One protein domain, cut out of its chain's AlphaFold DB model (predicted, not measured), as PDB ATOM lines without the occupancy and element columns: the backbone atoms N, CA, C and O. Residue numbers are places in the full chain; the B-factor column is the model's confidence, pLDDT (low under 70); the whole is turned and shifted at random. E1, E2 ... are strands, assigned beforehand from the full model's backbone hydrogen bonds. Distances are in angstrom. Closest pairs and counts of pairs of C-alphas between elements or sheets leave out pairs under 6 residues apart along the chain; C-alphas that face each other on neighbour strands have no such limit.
ATOM      1  N   ASP A  10       0.411  47.109 -24.370       83.44
ATOM      2  CA  ASP A  10      -0.008  48.123 -25.329       83.44
ATOM      3  C   ASP A  10      -0.761  47.475 -26.492       83.44
ATOM      4  O   ASP A  10      -0.337  46.460 -27.047       83.44
ATOM      5  N   ILE A  11      -1.893  48.070 -26.868       86.50
ATOM      6  CA  ILE A  11      -2.753  47.591 -27.950       86.50
ATOM      7  C   ILE A  11      -2.981  48.732 -28.938       86.50
ATOM      8  O   ILE A  11      -3.479  49.795 -28.566       86.50
ATOM      9  N   PHE A  12      -2.653  48.496 -30.207       85.69
ATOM     10  CA  PHE A  12      -2.839  49.444 -31.301       85.69
ATOM     11  C   PHE A  12      -3.937  48.944 -32.241       85.69
ATOM     12  O   PHE A  12      -3.926  47.789 -32.670       85.69
ATOM     13  N   LEU A  13      -4.886  49.824 -32.560       88.12
ATOM     14  CA  LEU A  13      -6.007  49.542 -33.452       88.12
ATOM     15  C   LEU A  13      -5.701  50.126 -34.833       88.12
ATOM     16  O   LEU A  13      -5.536  51.337 -34.971       88.12
ATOM     17  N   GLU A  14      -5.612  49.276 -35.849       87.19
ATOM     18  CA  GLU A  14      -5.396  49.707 -37.230       87.19
ATOM     19  C   GLU A  14      -6.729  50.011 -37.931       87.19
ATOM     20  O   GLU A  14      -7.736  49.349 -37.682       87.19
ATOM     21  N   GLU A  15      -6.743  50.962 -38.870       86.06
ATOM     22  CA  GLU A  15      -7.949  51.342 -39.638       86.06
ATOM     23  C   GLU A  15      -8.547  50.186 -40.462       86.06
ATOM     24  O   GLU A  15      -9.718  50.212 -40.830       86.06
ATOM     25  N   ASN A  16      -7.750  49.154 -40.747       89.00
ATOM     26  CA  ASN A  16      -8.165  47.944 -41.461       89.00
ATOM     27  C   ASN A  16      -8.948  46.946 -40.575       89.00
ATOM     28  O   ASN A  16      -9.325  45.881 -41.065       89.00
ATOM     29  N   GLY A  17      -9.167  47.259 -39.292       85.81
ATOM     30  CA  GLY A  17      -9.828  46.373 -38.331       85.81
ATOM     31  C   GLY A  17      -8.899  45.353 -37.664       85.81
ATOM     32  O   GLY A  17      -9.380  44.496 -36.926       85.81
ATOM     33  N   ASN A  18      -7.584  45.419 -37.891       87.56
ATOM     34  CA  ASN A  18      -6.599  44.581 -37.211       87.56
ATOM     35  C   ASN A  18      -6.143  45.206 -35.891       87.56
ATOM     36  O   ASN A  18      -6.150  46.424 -35.700       87.56
ATOM     37  N   VAL A  19      -5.708  44.341 -34.982       87.75
ATOM     38  CA  VAL A  19      -5.116  44.715 -33.699       87.75
ATOM     39  C   VAL A  19      -3.650  44.304 -33.679       87.75
ATOM     40  O   VAL A  19      -3.323  43.131 -33.890       87.75
ATOM     41  N   VAL A  20      -2.778  45.260 -33.373       85.19
ATOM     42  CA  VAL A  20      -1.345  45.038 -33.167       85.19
ATOM     43  C   VAL A  20      -1.056  45.097 -31.673       85.19
ATOM     44  O   VAL A  20      -1.408  46.058 -30.992       85.19
ATOM     45  N   VAL A  21      -0.423  44.047 -31.158       85.31
ATOM     46  CA  VAL A  21      -0.017  43.956 -29.752       85.31
ATOM     47  C   VAL A  21       1.417  44.464 -29.636       85.31
ATOM     48  O   VAL A  21       2.301  43.953 -30.324       85.31
ATOM     49  N   GLY A  22       1.616  45.485 -28.809       82.31
ATOM     50  CA  GLY A  22       2.910  46.086 -28.515       82.31
ATOM     51  C   GLY A  22       3.630  45.423 -27.349       82.31
ATOM     52  O   GLY A  22       3.372  44.267 -26.998       82.31
ATOM     53  N   ASP A  23       4.533  46.184 -26.742       80.00
ATOM     54  CA  ASP A  23       5.255  45.747 -25.557       80.00
ATOM     55  C   ASP A  23       4.307  45.608 -24.356       80.00
ATOM     56  O   ASP A  23       3.244  46.230 -24.260       80.00
ATOM     57  N   GLY A  24       4.682  44.738 -23.426       82.50
ATOM     58  CA  GLY A  24       3.921  44.532 -22.210       82.50
ATOM     59  C   GLY A  24       4.760  43.901 -21.115       82.50
ATOM     60  O   GLY A  24       5.712  43.170 -21.380       82.50
ATOM     61  N   ASP A  25       4.348  44.140 -19.876       77.81
ATOM     62  CA  ASP A  25       4.986  43.595 -18.670       77.81
ATOM     63  C   ASP A  25       4.630  42.113 -18.429       77.81
ATOM     64  O   ASP A  25       5.035  41.511 -17.436       77.81
ATOM     65  N   GLY A  26       3.805  41.534 -19.307       75.31
ATOM     66  CA  GLY A  26       3.350  40.151 -19.240       75.31
ATOM     67  C   GLY A  26       4.298  39.154 -19.918       75.31
ATOM     68  O   GLY A  26       5.340  39.523 -20.455       75.31
ATOM     69  N   PRO A  27       3.933  37.860 -19.933       77.12
ATOM     70  CA  PRO A  27       4.684  36.850 -20.668       77.12
ATOM     71  C   PRO A  27       4.852  37.242 -22.143       77.12
ATOM     72  O   PRO A  27       3.926  37.750 -22.781       77.12
ATOM     73  N   ILE A  28       6.043  36.989 -22.692       78.50
ATOM     74  CA  ILE A  28       6.344  37.287 -24.093       78.50
ATOM     75  C   ILE A  28       5.602  36.277 -24.972       78.50
ATOM     76  O   ILE A  28       5.858  35.071 -24.934       78.50
ATOM     77  N   SER A  29       4.663  36.775 -25.767       78.19
ATOM     78  CA  SER A  29       3.969  35.989 -26.784       78.19
ATOM     79  C   SER A  29       4.850  35.823 -28.024       78.19
ATOM     80  O   SER A  29       5.472  36.775 -28.480       78.19
ATOM     81  N   ILE A  30       4.867  34.623 -28.605       83.31
ATOM     82  CA  ILE A  30       5.573  34.329 -29.865       83.31
ATOM     83  C   ILE A  30       4.783  34.793 -31.091       83.31
ATOM     84  O   ILE A  30       5.347  35.000 -32.163       83.31
ATOM     85  N   LYS A  31       3.464  34.927 -30.938       81.38
ATOM     86  CA  LYS A  31       2.562  35.445 -31.960       81.38
ATOM     87  C   LYS A  31       1.394  36.139 -31.285       81.38
ATOM     88  O   LYS A  31       0.921  35.707 -30.233       81.38
ATOM     89  N   SER A  32       0.927  37.220 -31.882       83.62
ATOM     90  CA  SER A  32      -0.307  37.878 -31.480       83.62
ATOM     91  C   SER A  32      -1.043  38.336 -32.726       83.62
ATOM     92  O   SER A  32      -0.429  38.853 -33.657       83.62
ATOM     93  N   THR A  33      -2.342  38.084 -32.764       85.00
ATOM     94  CA  THR A  33      -3.234  38.520 -33.839       85.00
ATOM     95  C   THR A  33      -4.541  38.945 -33.214       85.00
ATOM     96  O   THR A  33      -5.005  38.287 -32.285       85.00
ATOM     97  N   GLY A  34      -5.179  39.973 -33.746       87.50
ATOM     98  CA  GLY A  34      -6.507  40.329 -33.293       87.50
ATOM     99  C   GLY A  34      -7.266  41.145 -34.315       87.50
ATOM    100  O   GLY A  34      -6.690  41.640 -35.282       87.50
ATOM    101  N   THR A  35      -8.562  41.262 -34.076       89.31
ATOM    102  CA  THR A  35      -9.464  42.103 -34.853       89.31
ATOM    103  C   THR A  35     -10.300  42.954 -33.916       89.31
ATOM    104  O   THR A  35     -10.594  42.547 -32.787       89.31
ATOM    105  N   TRP A  36     -10.705  44.122 -34.392       91.56
ATOM    106  CA  TRP A  36     -11.627  44.999 -33.690       91.56
ATOM    107  C   TRP A  36     -12.728  45.481 -34.637       91.56
ATOM    108  O   TRP A  36     -12.516  45.607 -35.844       91.56
ATOM    109  N   SER A  37     -13.913  45.731 -34.089       85.44
ATOM    110  CA  SER A  37     -15.015  46.375 -34.797       85.44
ATOM    111  C   SER A  37     -15.773  47.314 -33.865       85.44
ATOM    112  O   SER A  37     -15.837  47.109 -32.649       85.44
ATOM    113  N   GLN A  38     -16.332  48.369 -34.451       87.06
ATOM    114  CA  GLN A  38     -17.228  49.290 -33.772       87.06
ATOM    115  C   GLN A  38     -18.536  49.368 -34.553       87.06
ATOM    116  O   GLN A  38     -18.537  49.681 -35.743       87.06
ATOM    117  N   GLU A  39     -19.636  49.076 -33.873       86.38
ATOM    118  CA  GLU A  39     -20.981  49.102 -34.440       86.38
ATOM    119  C   GLU A  39     -21.603  50.506 -34.310       86.38
ATOM    120  O   GLU A  39     -21.193  51.323 -33.479       86.38
ATOM    121  N   GLU A  40     -22.628  50.799 -35.116       81.19
ATOM    122  CA  GLU A  40     -23.312  52.108 -35.134       81.19
ATOM    123  C   GLU A  40     -24.018  52.451 -33.809       81.19
ATOM    124  O   GLU A  40     -24.273  53.619 -33.514       81.19
ATOM    125  N   ASP A  41     -24.319  51.441 -32.989       82.44
ATOM    126  CA  ASP A  41     -24.891  51.600 -31.650       82.44
ATOM    127  C   ASP A  41     -23.845  51.995 -30.587       82.44
ATOM    128  O   ASP A  41     -24.184  52.177 -29.413       82.44
ATOM    129  N   GLY A  42     -22.580  52.140 -30.993       79.56
ATOM    130  CA  GLY A  42     -21.452  52.440 -30.120       79.56
ATOM    131  C   GLY A  42     -20.869  51.212 -29.417       79.56
ATOM    132  O   GLY A  42     -20.010  51.380 -28.548       79.56
ATOM    133  N   SER A  43     -21.305  49.997 -29.760       81.12
ATOM    134  CA  SER A  43     -20.705  48.762 -29.253       81.12
ATOM    135  C   SER A  43     -19.308  48.571 -29.836       81.12
ATOM    136  O   SER A  43     -19.095  48.716 -31.038       81.12
ATOM    137  N   PHE A  44     -18.353  48.230 -28.972       85.25
ATOM    138  CA  PHE A  44     -16.977  47.937 -29.354       85.25
ATOM    139  C   PHE A  44     -16.675  46.468 -29.072       85.25
ATOM    140  O   PHE A  44     -16.861  45.986 -27.948       85.25
ATOM    141  N   LEU A  45     -16.204  45.763 -30.095       86.19
ATOM    142  CA  LEU A  45     -15.822  44.360 -30.020       86.19
ATOM    143  C   LEU A  45     -14.351  44.222 -30.378       86.19
ATOM    144  O   LEU A  45     -13.887  44.751 -31.384       86.19
ATOM    145  N   MET A  46     -13.622  43.468 -29.561       87.88
ATOM    146  CA  MET A  46     -12.218  43.174 -29.798       87.88
ATOM    147  C   MET A  46     -11.926  41.714 -29.468       87.88
ATOM    148  O   MET A  46     -12.374  41.184 -28.448       87.88
ATOM    149  N   SER A  47     -11.161  41.078 -30.348       85.00
ATOM    150  CA  SER A  47     -10.687  39.706 -30.206       85.00
ATOM    151  C   SER A  47      -9.175  39.702 -30.362       85.00
ATOM    152  O   SER A  47      -8.668  40.200 -31.366       85.00
ATOM    153  N   ILE A  48      -8.452  39.168 -29.377       85.62
ATOM    154  CA  ILE A  48      -6.989  39.084 -29.404       85.62
ATOM    155  C   ILE A  48      -6.578  37.660 -29.059       85.62
ATOM    156  O   ILE A  48      -6.765  37.183 -27.943       85.62
ATOM    157  N   ILE A  49      -5.928  37.001 -30.008       83.12
ATOM    158  CA  ILE A  49      -5.318  35.689 -29.840       83.12
ATOM    159  C   ILE A  49      -3.823  35.896 -29.605       83.12
ATOM    160  O   ILE A  49      -3.117  36.412 -30.474       83.12
ATOM    161  N   ARG A  50      -3.334  35.467 -28.439       81.94
ATOM    162  CA  ARG A  50      -1.905  35.448 -28.102       81.94
ATOM    163  C   ARG A  50      -1.434  34.003 -28.000       81.94
ATOM    164  O   ARG A  50      -1.997  33.211 -27.251       81.94
ATOM    165  N   THR A  51      -0.379  33.667 -28.731       77.19
ATOM    166  CA  THR A  51       0.290  32.366 -28.640       77.19
ATOM    167  C   THR A  51       1.558  32.535 -27.816       77.19
ATOM    168  O   THR A  51       2.391  33.387 -28.131       77.19
ATOM    169  N   PHE A  52       1.730  31.722 -26.776       80.88
ATOM    170  CA  PHE A  52       2.928  31.711 -25.935       80.88
ATOM    171  C   PHE A  52       3.783  30.482 -26.253       80.88
ATOM    172  O   PHE A  52       3.271  29.413 -26.590       80.88
ATOM    173  N   GLY A  53       5.104  30.637 -26.186       61.44
ATOM    174  CA  GLY A  53       6.045  29.549 -26.441       61.44
ATOM    175  C   GLY A  53       5.982  28.499 -25.332       61.44
ATOM    176  O   GLY A  53       6.602  28.669 -24.291       61.44
ATOM    177  N   GLY A  54       5.220  27.429 -25.562       59.66
ATOM    178  CA  GLY A  54       5.076  26.302 -24.629       59.66
ATOM    179  C   GLY A  54       4.209  25.142 -25.135       59.66
ATOM    180  O   GLY A  54       3.962  24.202 -24.388       59.66
ATOM    181  N   GLY A  55       3.735  25.186 -26.388       48.25
ATOM    182  CA  GLY A  55       2.879  24.144 -26.973       48.25
ATOM    183  C   GLY A  55       1.395  24.225 -26.593       48.25
ATOM    184  O   GLY A  55       0.631  23.349 -26.986       48.25
ATOM    185  N   LEU A  56       0.971  25.265 -25.868       48.41
ATOM    186  CA  LEU A  56      -0.433  25.517 -25.538       48.41
ATOM    187  C   LEU A  56      -0.895  26.799 -26.235       48.41
ATOM    188  O   LEU A  56      -0.532  27.909 -25.848       48.41
ATOM    189  N   GLU A  57      -1.681  26.634 -27.293       47.00
ATOM    190  CA  GLU A  57      -2.431  27.725 -27.905       47.00
ATOM    191  C   GLU A  57      -3.581  28.092 -26.961       47.00
ATOM    192  O   GLU A  57      -4.536  27.332 -26.812       47.00
ATOM    193  N   VAL A  58      -3.484  29.231 -26.273       53.22
ATOM    194  CA  VAL A  58      -4.570  29.723 -25.419       53.22
ATOM    195  C   VAL A  58      -5.423  30.675 -26.249       53.22
ATOM    196  O   VAL A  58      -5.013  31.789 -26.576       53.22
ATOM    197  N   SER A  59      -6.612  30.224 -26.637       43.97
ATOM    198  CA  SER A  59      -7.590  31.032 -27.358       43.97
ATOM    199  C   SER A  59      -8.180  32.115 -26.447       43.97
ATOM    200  O   SER A  59      -9.030  31.849 -25.607       43.97
ATOM    201  N   SER A  60      -7.679  33.332 -26.652       47.53
ATOM    202  CA  SER A  60      -8.372  34.628 -26.666       47.53
ATOM    203  C   SER A  60      -9.546  34.858 -25.712       47.53
ATOM    204  O   SER A  60     -10.655  34.358 -25.894       47.53
ATOM    205  N   SER A  61      -9.319  35.801 -24.809       48.47
ATOM    206  CA  SER A  61     -10.301  36.532 -24.018       48.47
ATOM    207  C   SER A  61     -11.163  37.430 -24.920       48.47
ATOM    208  O   SER A  61     -10.679  38.423 -25.455       48.47
ATOM    209  N   THR A  62     -12.447  37.110 -25.092       39.41
ATOM    210  CA  THR A  62     -13.409  38.016 -25.741       39.41
ATOM    211  C   THR A  62     -13.825  39.090 -24.741       39.41
ATOM    212  O   THR A  62     -14.424  38.769 -23.714       39.41
ATOM    213  N   CYS A  63     -13.530  40.361 -25.020       40.94
ATOM    214  CA  CYS A  63     -14.061  41.463 -24.225       40.94
ATOM    215  C   CYS A  63     -15.239  42.120 -24.951       40.94
ATOM    216  O   CYS A  63     -15.072  42.985 -25.806       40.94
ATOM    217  N   GLU A  64     -16.454  41.699 -24.613       41.16
ATOM    218  CA  GLU A  64     -17.669  42.387 -25.046       41.16
ATOM    219  C   GLU A  64     -17.894  43.590 -24.122       41.16
ATOM    220  O   GLU A  64     -18.475  43.473 -23.040       41.16
ATOM    221  N   GLN A  65     -17.372  44.759 -24.503       42.25
ATOM    222  CA  GLN A  65     -17.623  45.994 -23.764       42.25
ATOM    223  C   GLN A  65     -18.824  46.705 -24.375       42.25
ATOM    224  O   GLN A  65     -18.720  47.466 -25.336       42.25
ATOM    225  N   ARG A  66     -19.998  46.472 -23.786       37.91
ATOM    226  CA  ARG A  66     -21.164  47.318 -24.043       37.91
ATOM    227  C   ARG A  66     -20.895  48.663 -23.385       37.91
ATOM    228  O   ARG A  66     -20.711  48.719 -22.170       37.91
TER     229      ARG A  66
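AT A GLANCE: This is residues 10 to 66 of the 102 residues of the protein "Hypothetical protein" of Proboscia inermis (UniProt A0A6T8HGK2). One twisted sheet, curled like part of a barrel, has the long hairpin E3 and E4 in its middle, E1 and E2 on one side and E5 on the other. The 57 printed residues hold five strands and no named helix: all strand, order E1 - E2 - E3 - E4 - E5, a meander, each strand the antiparallel neighbour of the one before. It is only just loose, close to compact, with radius of gyration of the C-alphas 12.4 A, spanning 40 by 19 by 18 A.

IN THESE COORDINATES: Find C-alpha 10 at (-0.008, 48.123, -25.329), where E1, residues 10 to 13, begins. Then come E2, 18 to 24, 18.3 A; E3, 29 to 38, 26.0 A; E4, 44 to 52, 25.9 A; and E5, 62 to 65, ending at (-17.623, 45.994, -23.764).

HOW THE PARTS SIT: Look for N 12 and O 20 at 2.8 A between E1 and E2, N 19 and O 34 at 2.9 A between E2 and E3, and N 33 and O 49 at 2.9 A between E3 and E4. E4 and E5 have no such pair within hydrogen-bond range; C-alphas 47 and 62 face each other at 5.5 A.

THE WHOLE: C-alphas 41 and 54 are farthest apart, 39.8 A. The printed part has no cut and no long link; residues 53 to 66 are under pLDDT 70.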